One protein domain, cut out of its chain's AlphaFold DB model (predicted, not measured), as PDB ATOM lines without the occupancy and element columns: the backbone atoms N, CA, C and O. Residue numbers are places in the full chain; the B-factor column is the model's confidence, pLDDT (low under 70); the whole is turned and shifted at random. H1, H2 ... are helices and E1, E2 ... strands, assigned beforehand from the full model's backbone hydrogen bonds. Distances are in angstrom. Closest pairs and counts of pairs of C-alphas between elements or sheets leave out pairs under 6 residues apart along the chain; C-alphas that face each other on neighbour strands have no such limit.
ATOM      1  N   ILE A   4     -33.902 -30.873 -18.573       96.25
ATOM      2  CA  ILE A   4     -35.319 -31.189 -18.740       96.25
ATOM      3  C   ILE A   4     -36.144 -29.935 -18.468       96.25
ATOM      4  O   ILE A   4     -36.127 -29.409 -17.354       96.25
ATOM      5  N   LEU A   5     -36.884 -29.471 -19.471       95.50
ATOM      6  CA  LEU A   5     -37.858 -28.395 -19.337       95.50
ATOM      7  C   LEU A   5     -39.195 -28.951 -18.842       95.50
ATOM      8  O   LEU A   5     -39.779 -29.838 -19.467       95.50
ATOM      9  N   LEU A   6     -39.713 -28.392 -17.752       95.50
ATOM     10  CA  LEU A   6     -41.036 -28.725 -17.230       95.50
ATOM     11  C   LEU A   6     -42.069 -27.733 -17.778       95.50
ATOM     12  O   LEU A   6     -42.085 -26.564 -17.390       95.50
ATOM     13  N   THR A   7     -42.940 -28.205 -18.669       91.75
ATOM     14  CA  THR A   7     -43.927 -27.387 -19.400       91.75
ATOM     15  C   THR A   7     -45.373 -27.638 -18.972       91.75
ATOM     16  O   THR A   7     -46.288 -27.141 -19.623       91.75
ATOM     17  N   ALA A   8     -45.602 -28.360 -17.867       89.19
ATOM     18  CA  ALA A   8     -46.944 -28.673 -17.355       89.19
ATOM     19  C   ALA A   8     -47.858 -27.433 -17.256       89.19
ATOM     20  O   ALA A   8     -49.017 -27.485 -17.655       89.19
ATOM     21  N   ASP A   9     -47.311 -26.301 -16.805       83.44
ATOM     22  CA  ASP A   9     -48.058 -25.049 -16.631       83.44
ATOM     23  C   ASP A   9     -47.943 -24.083 -17.834       83.44
ATOM     24  O   ASP A   9     -48.461 -22.967 -17.779       83.44
ATOM     25  N   ALA A  10     -47.180 -24.440 -18.871       82.25
ATOM     26  CA  ALA A  10     -46.917 -23.590 -20.035       82.25
ATOM     27  C   ALA A  10     -46.458 -24.444 -21.242       82.25
ATOM     28  O   ALA A  10     -45.262 -24.512 -21.537       82.25
ATOM     29  N   PRO A  11     -47.402 -25.107 -21.940       83.62
ATOM     30  CA  PRO A  11     -47.108 -26.159 -22.921       83.62
ATOM     31  C   PRO A  11     -46.403 -25.702 -24.204       83.62
ATOM     32  O   PRO A  11     -45.840 -26.540 -24.905       83.62
ATOM     33  N   GLU A  12     -46.482 -24.407 -24.511       81.06
ATOM     34  CA  GLU A  12     -45.928 -23.763 -25.713       81.06
ATOM     35  C   GLU A  12     -44.454 -23.344 -25.529       81.06
ATOM     36  O   GLU A  12     -43.802 -22.902 -26.473       81.06
ATOM     37  N   LEU A  13     -43.914 -23.433 -24.305       84.06
ATOM     38  CA  LEU A  13     -42.543 -23.010 -24.031       84.06
ATOM     39  C   LEU A  13     -41.529 -23.964 -24.652       84.06
ATOM     40  O   LEU A  13     -41.573 -25.177 -24.445       84.06
ATOM     41  N   THR A  14     -40.548 -23.374 -25.324       81.12
ATOM     42  CA  THR A  14     -39.390 -24.072 -25.873       81.12
ATOM     43  C   THR A  14     -38.110 -23.383 -25.416       81.12
ATOM     44  O   THR A  14     -38.074 -22.174 -25.182       81.12
ATOM     45  N   VAL A  15     -37.053 -24.174 -25.244       83.69
ATOM     46  CA  VAL A  15     -35.705 -23.699 -24.925       83.69
ATOM     47  C   VAL A  15     -34.740 -24.561 -25.730       83.69
ATOM     48  O   VAL A  15     -34.638 -25.755 -25.479       83.69
ATOM     49  N   GLU A  16     -34.030 -23.985 -26.700       81.12
ATOM     50  CA  GLU A  16     -33.163 -24.753 -27.618       81.12
ATOM     51  C   GLU A  16     -32.070 -25.561 -26.903       81.12
ATOM     52  O   GLU A  16     -31.570 -26.556 -27.414       81.12
ATOM     53  N   THR A  17     -31.688 -25.131 -25.702       85.94
ATOM     54  CA  THR A  17     -30.617 -25.738 -24.917       85.94
ATOM     55  C   THR A  17     -31.095 -26.839 -23.970       85.94
ATOM     56  O   THR A  17     -30.298 -27.265 -23.133       85.94
ATOM     57  N   VAL A  18     -32.345 -27.307 -24.058       91.94
ATOM     58  CA  VAL A  18     -32.826 -28.463 -23.277       91.94
ATOM     59  C   VAL A  18     -32.772 -29.756 -24.093       91.94
ATOM     60  O   VAL A  18     -32.925 -29.736 -25.308       91.94
ATOM     61  N   ASP A  19     -32.533 -30.884 -23.422       93.44
ATOM     62  CA  ASP A  19     -32.488 -32.217 -24.044       93.44
ATOM     63  C   ASP A  19     -33.884 -32.855 -24.133       93.44
ATOM     64  O   ASP A  19     -34.148 -33.680 -25.004       93.44
ATOM     65  N   GLU A  20     -34.778 -32.488 -23.211       94.12
ATOM     66  CA  GLU A  20     -36.131 -33.033 -23.082       94.12
ATOM     67  C   GLU A  20     -37.088 -31.923 -22.624       94.12
ATOM     68  O   GLU A  20     -36.735 -31.092 -21.785       94.12
ATOM     69  N   ALA A  21     -38.321 -31.926 -23.133       93.69
ATOM     70  CA  ALA A  21     -39.421 -31.127 -22.601       93.69
ATOM     71  C   ALA A  21     -40.581 -32.054 -22.228       93.69
ATOM     72  O   ALA A  21     -40.974 -32.910 -23.023       93.69
ATOM     73  N   THR A  22     -41.139 -31.893 -21.028       93.88
ATOM     74  CA  THR A  22     -42.210 -32.761 -20.526       93.88
ATOM     75  C   THR A  22     -43.361 -31.971 -19.921       93.88
ATOM     76  O   THR A  22     -43.166 -31.000 -19.189       93.88
ATOM     77  N   ARG A  23     -44.580 -32.441 -20.203       94.06
ATOM     78  CA  ARG A  23     -45.827 -31.937 -19.610       94.06
ATOM     79  C   ARG A  23     -46.189 -32.651 -18.304       94.06
ATOM     80  O   ARG A  23     -47.180 -32.288 -17.681       94.06
ATOM     81  N   ALA A  24     -45.412 -33.660 -17.899       94.38
ATOM     82  CA  ALA A  24     -45.628 -34.357 -16.640       94.38
ATOM     83  C   ALA A  24     -45.463 -33.388 -15.448       94.38
ATOM     84  O   ALA A  24     -44.558 -32.543 -15.467       94.38
ATOM     85  N   PRO A  25     -46.295 -33.493 -14.396       93.12
ATOM     86  CA  PRO A  25     -46.137 -32.691 -13.189       93.12
ATOM     87  C   PRO A  25     -44.766 -32.904 -12.531       93.12
ATOM     88  O   PRO A  25     -44.216 -34.006 -12.557       93.12
ATOM     89  N   LEU A  26     -44.245 -31.873 -11.851       93.19
ATOM     90  CA  LEU A  26     -42.948 -31.951 -11.158       93.19
ATOM     91  C   LEU A  26     -42.865 -33.155 -10.209       93.19
ATOM     92  O   LEU A  26     -41.820 -33.785 -10.148       93.19
ATOM     93  N   ALA A  27     -43.946 -33.494  -9.501       93.94
ATOM     94  CA  ALA A  27     -43.968 -34.629  -8.575       93.94
ATOM     95  C   ALA A  27     -43.681 -35.974  -9.270       93.94
ATOM     96  O   ALA A  27     -42.950 -36.802  -8.734       93.94
ATOM     97  N   GLU A  28     -44.201 -36.172 -10.483       95.88
ATOM     98  CA  GLU A  28     -43.974 -37.388 -11.267       95.88
ATOM     99  C   GLU A  28     -42.532 -37.451 -11.786       95.88
ATOM    100  O   GLU A  28     -41.866 -38.482 -11.692       95.88
ATOM    101  N   VAL A  29     -42.007 -36.327 -12.281       95.56
ATOM    102  CA  VAL A  29     -40.608 -36.241 -12.729       95.56
ATOM    103  C   VAL A  29     -39.646 -36.421 -11.551       95.56
ATOM    104  O   VAL A  29     -38.643 -37.123 -11.680       95.56
ATOM    105  N   ALA A  30     -39.962 -35.835 -10.394       95.00
ATOM    106  CA  ALA A  30     -39.174 -35.936  -9.169       95.00
ATOM    107  C   ALA A  30     -39.052 -37.385  -8.676       95.00
ATOM    108  O   ALA A  30     -37.991 -37.759  -8.183       95.00
ATOM    109  N   ALA A  31     -40.074 -38.222  -8.888       96.75
ATOM    110  CA  ALA A  31     -40.063 -39.635  -8.497       96.75
ATOM    111  C   ALA A  31     -38.973 -40.477  -9.199       96.75
ATOM    112  O   ALA A  31     -38.659 -41.580  -8.753       96.75
ATOM    113  N   ARG A  32     -38.358 -39.972 -10.281       95.88
ATOM    114  CA  ARG A  32     -37.221 -40.622 -10.967       95.88
ATOM    115  C   ARG A  32     -35.914 -40.535 -10.156       95.88
ATOM    116  O   ARG A  32     -34.985 -41.323 -10.380       95.88
ATOM    117  N   TYR A  33     -35.836 -39.589  -9.221       97.50
ATOM    118  CA  TYR A  33     -34.631 -39.232  -8.477       97.50
ATOM    119  C   TYR A  33     -34.764 -39.615  -7.001       97.50
ATOM    120  O   TYR A  33     -35.858 -39.662  -6.449       97.50
ATOM    121  N   HIS A  34     -33.635 -39.888  -6.350       97.50
ATOM    122  CA  HIS A  34     -33.595 -40.051  -4.896       97.50
ATOM    123  C   HIS A  34     -33.701 -38.697  -4.182       97.50
ATOM    124  O   HIS A  34     -34.228 -38.626  -3.077       97.50
ATOM    125  N   VAL A  35     -33.200 -37.626  -4.807       96.44
ATOM    126  CA  VAL A  35     -33.231 -36.267  -4.261       96.44
ATOM    127  C   VAL A  35     -33.405 -35.239  -5.376       96.44
ATOM    128  O   VAL A  35     -32.823 -35.370  -6.454       96.44
ATOM    129  N   VAL A  36     -34.195 -34.201  -5.101       97.06
ATOM    130  CA  VAL A  36     -34.309 -33.003  -5.937       97.06
ATOM    131  C   VAL A  36     -33.834 -31.808  -5.115       97.06
ATOM    132  O   VAL A  36     -34.384 -31.528  -4.054       97.06
ATOM    133  N   ILE A  37     -32.797 -31.126  -5.592       96.56
ATOM    134  CA  ILE A  37     -32.097 -30.053  -4.883       96.56
ATOM    135  C   ILE A  37     -32.507 -28.710  -5.501       96.56
ATOM    136  O   ILE A  37     -32.243 -28.504  -6.687       96.56
ATOM    137  N   PRO A  38     -33.120 -27.781  -4.745       96.62
ATOM    138  CA  PRO A  38     -33.321 -26.409  -5.205       96.62
ATOM    139  C   PRO A  38     -31.971 -25.743  -5.493       96.62
ATOM    140  O   PRO A  38     -31.083 -25.743  -4.640       96.62
ATOM    141  N   ALA A  39     -31.804 -25.195  -6.693       96.75
ATOM    142  CA  ALA A  39     -30.498 -24.801  -7.215       96.75
ATOM    143  C   ALA A  39     -30.438 -23.364  -7.763       96.75
ATOM    144  O   ALA A  39     -29.396 -22.961  -8.280       96.75
ATOM    145  N   ASP A  40     -31.497 -22.557  -7.606       95.81
ATOM    146  CA  ASP A  40     -31.543 -21.168  -8.105       95.81
ATOM    147  C   ASP A  40     -30.368 -20.304  -7.612       95.81
ATOM    148  O   ASP A  40     -29.851 -19.461  -8.351       95.81
ATOM    149  N   HIS A  41     -29.853 -20.589  -6.412       94.12
ATOM    150  CA  HIS A  41     -28.709 -19.898  -5.802       94.12
ATOM    151  C   HIS A  41     -27.482 -20.793  -5.589       94.12
ATOM    152  O   HIS A  41     -26.563 -20.419  -4.865       94.12
ATOM    153  N   LEU A  42     -27.442 -21.976  -6.209       93.31
ATOM    154  CA  LEU A  42     -26.303 -22.878  -6.074       93.31
ATOM    155  C   LEU A  42     -25.056 -22.251  -6.721       93.31
ATOM    156  O   LEU A  42     -25.070 -21.896  -7.909       93.31
ATOM    157  N   ALA A  43     -24.004 -22.098  -5.914       90.19
ATOM    158  CA  ALA A  43     -22.732 -21.499  -6.313       90.19
ATOM    159  C   ALA A  43     -21.711 -22.548  -6.779       90.19
ATOM    160  O   ALA A  43     -20.955 -22.290  -7.713       90.19
ATOM    161  N   GLU A  44     -21.731 -23.738  -6.176       91.62
ATOM    162  CA  GLU A  44     -20.820 -24.845  -6.473       91.62
ATOM    163  C   GLU A  44     -21.569 -26.186  -6.528       91.62
ATOM    164  O   GLU A  44     -22.607 -26.329  -5.876       91.62
ATOM    165  N   PRO A  45     -21.089 -27.178  -7.303       91.81
ATOM    166  CA  PRO A  45     -21.709 -28.498  -7.334       91.81
ATOM    167  C   PRO A  45     -21.624 -29.165  -5.953       91.81
ATOM    168  O   PRO A  45     -20.523 -29.272  -5.410       91.81
ATOM    169  N   PRO A  46     -22.733 -29.669  -5.385       91.38
ATOM    170  CA  PRO A  46     -22.663 -30.412  -4.141       91.38
ATOM    171  C   PRO A  46     -22.005 -31.772  -4.369       91.38
ATOM    172  O   PRO A  46     -22.106 -32.367  -5.444       91.38
ATOM    173  N   MET A  47     -21.391 -32.297  -3.316       92.38
ATOM    174  CA  MET A  47     -20.918 -33.674  -3.292       92.38
ATOM    175  C   MET A  47     -22.097 -34.620  -3.059       92.38
ATOM    176  O   MET A  47     -22.911 -34.402  -2.161       92.38
ATOM    177  N   LEU A  48     -22.178 -35.683  -3.856       92.38
ATOM    178  CA  LEU A  48     -23.172 -36.741  -3.707       92.38
ATOM    179  C   LEU A  48     -22.461 -38.058  -3.423       92.38
ATOM    180  O   LEU A  48     -21.414 -38.333  -4.004       92.38
ATOM    181  N   SER A  49     -23.047 -38.876  -2.553       91.94
ATOM    182  CA  SER A  49     -22.596 -40.252  -2.357       91.94
ATOM    183  C   SER A  49     -22.849 -41.093  -3.610       91.94
ATOM    184  O   SER A  49     -23.795 -40.841  -4.365       91.94
ATOM    185  N   ASP A  50     -22.048 -42.139  -3.789       90.88
ATOM    186  CA  ASP A  50     -22.187 -43.060  -4.916       90.88
ATOM    187  C   ASP A  50     -23.596 -43.675  -4.997       90.88
ATOM    188  O   ASP A  50     -24.231 -44.001  -3.993       90.88
ATOM    189  N   GLY A  51     -24.100 -43.828  -6.224       90.62
ATOM    190  CA  GLY A  51     -25.415 -44.421  -6.505       90.62
ATOM    191  C   GLY A  51     -26.619 -43.496  -6.275       90.62
ATOM    192  O   GLY A  51     -27.752 -43.871  -6.601       90.62
ATOM    193  N   ILE A  52     -26.416 -42.274  -5.771       95.31
ATOM    194  CA  ILE A  52     -27.495 -41.293  -5.624       95.31
ATOM    195  C   ILE A  52     -27.866 -40.690  -6.986       95.31
ATOM    196  O   ILE A  52     -27.076 -39.998  -7.619       95.31
ATOM    197  N   ARG A  53     -29.114 -40.903  -7.425       96.00
ATOM    198  CA  ARG A  53     -29.717 -40.174  -8.546       96.00
ATOM    199  C   ARG A  53     -30.238 -38.832  -8.042       96.00
ATOM    200  O   ARG A  53     -31.281 -38.803  -7.392       96.00
ATOM    201  N   ALA A  54     -29.534 -37.747  -8.339       97.00
ATOM    202  CA  ALA A  54     -29.965 -36.395  -7.996       97.00
ATOM    203  C   ALA A  54     -30.476 -35.621  -9.213       97.00
ATOM    204  O   ALA A  54     -30.009 -35.810 -10.340       97.00
ATOM    205  N   ALA A  55     -31.397 -34.704  -8.944       97.62
ATOM    206  CA  ALA A  55     -31.807 -33.657  -9.861       97.62
ATOM    207  C   ALA A  55     -31.633 -32.277  -9.219       97.62
ATOM    208  O   ALA A  55     -31.851 -32.110  -8.022       97.62
ATOM    209  N   PHE A  56     -31.290 -31.283 -10.027       97.88
ATOM    210  CA  PHE A  56     -31.126 -29.889  -9.635       97.88
ATOM    211  C   PHE A  56     -32.282 -29.086 -10.209       97.88
ATOM    212  O   PHE A  56     -32.417 -28.999 -11.424       97.88
ATOM    213  N   LEU A  57     -33.140 -28.543  -9.353       97.88
ATOM    214  CA  LEU A  57     -34.314 -27.781  -9.754       97.88
ATOM    215  C   LEU A  57     -33.995 -26.289  -9.742       97.88
ATOM    216  O   LEU A  57     -33.671 -25.740  -8.691       97.88
ATOM    217  N   CYS A  58     -34.147 -25.629 -10.882       97.25
ATOM    218  CA  CYS A  58     -34.111 -24.175 -10.972       97.25
ATOM    219  C   CYS A  58     -35.367 -23.639 -11.656       97.25
ATOM    220  O   CYS A  58     -36.070 -24.356 -12.380       97.25
ATOM    221  N   SER A  59     -35.646 -22.369 -11.412       96.19
ATOM    222  CA  SER A  59     -36.803 -21.653 -11.927       96.19
ATOM    223  C   SER A  59     -36.448 -20.359 -12.653       96.19
ATOM    224  O   SER A  59     -37.227 -19.924 -13.506       96.19
ATOM    225  N   ASP A  60     -35.249 -19.822 -12.428       93.62
ATOM    226  CA  ASP A  60     -34.756 -18.630 -13.116       93.62
ATOM    227  C   ASP A  60     -33.886 -18.960 -14.335       93.62
ATOM    228  O   ASP A  60     -33.137 -19.942 -14.351       93.62
ATOM    229  N   LEU A  61     -33.949 -18.105 -15.363       91.56
ATOM    230  CA  LEU A  61     -33.147 -18.268 -16.582       91.56
ATOM    231  C   LEU A  61     -31.651 -18.137 -16.311       91.56
ATOM    232  O   LEU A  61     -30.872 -18.955 -16.791       91.56
ATOM    233  N   ASP A  62     -31.255 -17.162 -15.496       92.19
ATOM    234  CA  ASP A  62     -29.848 -16.958 -15.151       92.19
ATOM    235  C   ASP A  62     -29.289 -18.141 -14.351       92.19
ATOM    236  O   ASP A  62     -28.143 -18.554 -14.555       92.19
ATOM    237  N   ALA A  63     -30.103 -18.728 -13.466       94.75
ATOM    238  CA  ALA A  63     -29.748 -19.951 -12.760       94.75
ATOM    239  C   ALA A  63     -29.616 -21.127 -13.726       94.75
ATOM    240  O   ALA A  63     -28.598 -21.815 -13.696       94.75
ATOM    241  N   PHE A  64     -30.575 -21.318 -14.633       95.19
ATOM    242  CA  PHE A  64     -30.505 -22.360 -15.656       95.19
ATOM    243  C   PHE A  64     -29.245 -22.231 -16.531       95.19
ATOM    244  O   PHE A  64     -28.502 -23.201 -16.704       95.19
ATOM    245  N   ASP A  65     -28.939 -21.024 -17.013       92.94
ATOM    246  CA  ASP A  65     -27.752 -20.740 -17.825       92.94
ATOM    247  C   ASP A  65     -26.438 -20.898 -17.047       92.94
ATOM    248  O   ASP A  65     -25.408 -21.283 -17.612       92.94
ATOM    249  N   ARG A  66     -26.426 -20.603 -15.745       94.62
ATOM    250  CA  ARG A  66     -25.269 -20.853 -14.874       94.62
ATOM    251  C   ARG A  66     -25.076 -22.351 -14.631       94.62
ATOM    252  O   ARG A  66     -23.990 -22.868 -14.879       94.62
ATOM    253  N   LEU A  67     -26.127 -23.047 -14.205       95.44
ATOM    254  CA  LEU A  67     -26.102 -24.467 -13.855       95.44
ATOM    255  C   LEU A  67     -25.799 -25.359 -15.058       95.44
ATOM    256  O   LEU A  67     -25.034 -26.307 -14.917       95.44
ATOM    257  N   ARG A  68     -26.295 -25.038 -16.262       93.06
ATOM    258  CA  ARG A  68     -25.964 -25.823 -17.468       93.06
ATOM    259  C   ARG A  68     -24.475 -25.784 -17.827       93.06
ATOM    260  O   ARG A  68     -23.998 -26.675 -18.522       93.06
ATOM    261  N   ARG A  69     -23.767 -24.719 -17.432       92.75
ATOM    262  CA  ARG A  69     -22.317 -24.558 -17.646       92.75
ATOM    263  C   ARG A  69     -21.499 -25.222 -16.539       92.75
ATOM    264  O   ARG A  69     -20.291 -25.376 -16.685       92.75
ATOM    265  N   MET A  70     -22.151 -25.603 -15.447       92.19
ATOM    266  CA  MET A  70     -21.550 -26.278 -14.312       92.19
ATOM    267  C   MET A  70     -21.595 -27.797 -14.525       92.19
ATOM    268  O   MET A  70     -22.589 -28.344 -15.001       92.19
ATOM    269  N   ALA A  71     -20.524 -28.499 -14.158       88.25
ATOM    270  CA  ALA A  71     -20.463 -29.959 -14.218       88.25
ATOM    271  C   ALA A  71     -21.217 -30.587 -13.029       88.25
ATOM    272  O   ALA A  71     -20.607 -31.122 -12.105       88.25
ATOM    273  N   LEU A  72     -22.548 -30.473 -13.018       92.00
ATOM    274  CA  LEU A  72     -23.376 -31.012 -11.937       92.00
ATOM    275  C   LEU A  72     -23.390 -32.553 -11.951       92.00
ATOM    276  O   LEU A  72     -23.542 -33.157 -13.019       92.00
ATOM    277  N   PRO A  73     -23.326 -33.210 -10.780       93.75
ATOM    278  CA  PRO A  73     -23.371 -34.669 -10.661       93.75
ATOM    279  C   PRO A  73     -24.808 -35.232 -10.733       93.75
ATOM    280  O   PRO A  73     -25.165 -36.151 -10.003       93.75
ATOM    281  N   GLY A  74     -25.669 -34.675 -11.588       95.06
ATOM    282  CA  GLY A  74     -27.081 -35.060 -11.699       95.06
ATOM    283  C   GLY A  74     -27.757 -34.483 -12.939       95.06
ATOM    284  O   GLY A  74     -27.079 -33.967 -13.827       95.06
ATOM    285  N   ASP A  75     -29.084 -34.584 -13.014       97.06
ATOM    286  CA  ASP A  75     -29.884 -33.969 -14.084       97.06
ATOM    287  C   ASP A  75     -30.346 -32.555 -13.686       97.06
ATOM    288  O   ASP A  75     -30.534 -32.264 -12.507       97.06
ATOM    289  N   LEU A  76     -30.534 -31.662 -14.657       97.50
ATOM    290  CA  LEU A  76     -31.022 -30.297 -14.452       97.50
ATOM    291  C   LEU A  76     -32.502 -30.229 -14.829       97.50
ATOM    292  O   LEU A  76     -32.862 -30.430 -15.988       97.50
ATOM    293  N   LEU A  77     -33.358 -29.933 -13.855       97.69
ATOM    294  CA  LEU A  77     -34.784 -29.697 -14.041       97.69
ATOM    295  C   LEU A  77     -35.031 -28.193 -14.066       97.69
ATOM    296  O   LEU A  77     -34.816 -27.501 -13.072       97.69
ATOM    297  N   PHE A  78     -35.526 -27.690 -15.188       96.88
ATOM    298  CA  PHE A  78     -35.920 -26.300 -15.310       96.88
ATOM    299  C   PHE A  78     -37.438 -26.190 -15.244       96.88
ATOM    300  O   PHE A  78     -38.142 -26.649 -16.145       96.88
ATOM    301  N   LYS A  79     -37.946 -25.580 -14.170       96.00
ATOM    302  CA  LYS A  79     -39.359 -25.226 -14.001       96.00
ATOM    303  C   LYS A  79     -39.485 -23.704 -14.054       96.00
ATOM    304  O   LYS A  79     -39.436 -23.076 -12.997       96.00
ATOM    305  N   PRO A  80     -39.658 -23.099 -15.240       94.06
ATOM    306  CA  PRO A  80     -39.592 -21.651 -15.377       94.06
ATOM    307  C   PRO A  80     -40.594 -20.943 -14.456       94.06
ATOM    308  O   PRO A  80     -41.794 -21.264 -14.466       94.06
ATOM    309  N   SER A  81     -40.104 -19.974 -13.682       93.75
ATOM    310  CA  SER A  81     -40.920 -19.026 -12.918       93.75
ATOM    311  C   SER A  81     -41.782 -18.173 -13.865       93.75
ATOM    312  O   SER A  81     -41.453 -18.064 -15.045       93.75
ATOM    313  N   PRO A  82     -42.879 -17.536 -13.412       91.31
ATOM    314  CA  PRO A  82     -43.693 -16.677 -14.282       91.31
ATOM    315  C   PRO A  82     -42.886 -15.603 -15.030       91.31
ATOM    316  O   PRO A  82     -43.162 -15.337 -16.198       91.31
ATOM    317  N   VAL A  83     -41.853 -15.045 -14.388       89.69
ATOM    318  CA  VAL A  83     -40.934 -14.075 -15.002       89.69
ATOM    319  C   VAL A  83     -40.080 -14.747 -16.078       89.69
ATOM    320  O   VAL A  83     -40.083 -14.299 -17.222       89.69
ATOM    321  N   ALA A  84     -39.450 -15.883 -15.765       90.88
ATOM    322  CA  ALA A  84     -38.676 -16.652 -16.739       90.88
ATOM    323  C   ALA A  84     -39.522 -17.087 -17.951       90.88
ATOM    324  O   ALA A  84     -39.037 -17.077 -19.081       90.88
ATOM    325  N   ARG A  85     -40.801 -17.433 -17.746       90.69
ATOM    326  CA  ARG A  85     -41.737 -17.744 -18.841       90.69
ATOM    327  C   ARG A  85     -41.950 -16.537 -19.742       90.69
ATOM    328  O   ARG A  85     -41.865 -16.681 -20.956       90.69
ATOM    329  N   LEU A  86     -42.214 -15.366 -19.161       86.31
ATOM    330  CA  LEU A  86     -42.387 -14.134 -19.924       86.31
ATOM    331  C   LEU A  86     -41.131 -13.819 -20.740       86.31
ATOM    332  O   LEU A  86     -41.240 -13.516 -21.926       86.31
ATOM    333  N   ASP A  87     -39.952 -13.944 -20.141       86.69
ATOM    334  CA  ASP A  87     -38.685 -13.694 -20.828       86.69
ATOM    335  C   ASP A  87     -38.444 -14.677 -21.979       86.69
ATOM    336  O   ASP A  87     -38.058 -14.258 -23.071       86.69
ATOM    337  N   LEU A  88     -38.727 -15.968 -21.784       86.19
ATOM    338  CA  LEU A  88     -38.649 -16.973 -22.848       86.19
ATOM    339  C   LEU A  88     -39.629 -16.679 -23.986       86.19
ATOM    340  O   LEU A  88     -39.238 -16.688 -25.154       86.19
ATOM    341  N   LEU A  89     -40.881 -16.360 -23.653       83.75
ATOM    342  CA  LEU A  89     -41.894 -15.988 -24.640       83.75
ATOM    343  C   LEU A  89     -41.475 -14.739 -25.418       83.75
ATOM    344  O   LEU A  89     -41.652 -14.685 -26.633       83.75
ATOM    345  N   ARG A  90     -40.863 -13.753 -24.750       80.81
ATOM    346  CA  ARG A  90     -40.325 -12.553 -25.404       80.81
ATOM    347  C   ARG A  90     -39.168 -12.885 -26.337       80.81
ATOM    348  O   ARG A  90     -39.178 -12.381 -27.453       80.81
TER     349      ARG A  90
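What this domain is: This is residues 4 to 90 of the 165 residues of the protein "SAF domain-containing protein" of alpha proteobacterium BAL199 (UniProt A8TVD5). A small, twisted wall of five short parallel strands, in the order E2 E1 E5 E4 E3, has H2 over one face. H3 at one end and the loop of residues 39 to 53 at the other make the longest axis, while H1 only grazes the sheet. The printed part has 87 residues, with elements in the order E1 E2 H1 E3 E4 H2 E5 H3; the class is mixed, with under half of the residues in named elements. It is compact, with a radius of gyration of the C-alphas of 12.6 A, and only just elongated, spanning 40 by 26 by 19 A.

How they stand to each other: Start at E1, residues 4 to 6; its parallel neighbour E2, residues 20 to 22, has O 20 2.8 A from N 5. H1, residues 26 to 30, grazes the sheet; C-alphas 30 and 36 are 6.5 A apart. E3, residues 35 to 38, and E4, residues 54 to 58, are parallel, with N 37 and O 55 2.8 A apart. H2, residues 61 to 67, has a height over the sheet of 8.6 A and lies only just over E4, with 3 C-alphas on it. E5, residues 75 to 78, is parallel to E4, N 77 to O 56 2.8 A, and to E1, N 4 to O 76 2.8 A. E4, H2 and E5 form a strand-helix-strand unit, two parallel neighbours joined through a helix, with a right-handed crossover. H3, residues 82 to 90, is close to H2 but not clearly touching, about perpendicular at 81 degrees; C-alphas 61 and 84 are closest, 5.8 A. In H1, H2 and H3 every O i to N i+4 pair is within hydrogen-bond range.

Where its parts are: Find C-alpha 4 at (-35.319, -31.189, -18.740), where E1 begins. E4 runs 13.2 A. H3 runs 12.3 A to C-alpha 90 at (-40.325, -12.553, -25.404).

The domain as a whole: C-alphas 50 and 90 are farthest apart, 41.0 A. The links E1 to E2 and E3 to E4 are long. The printed part has no cut, and no printed residue is under 70 in pLDDT.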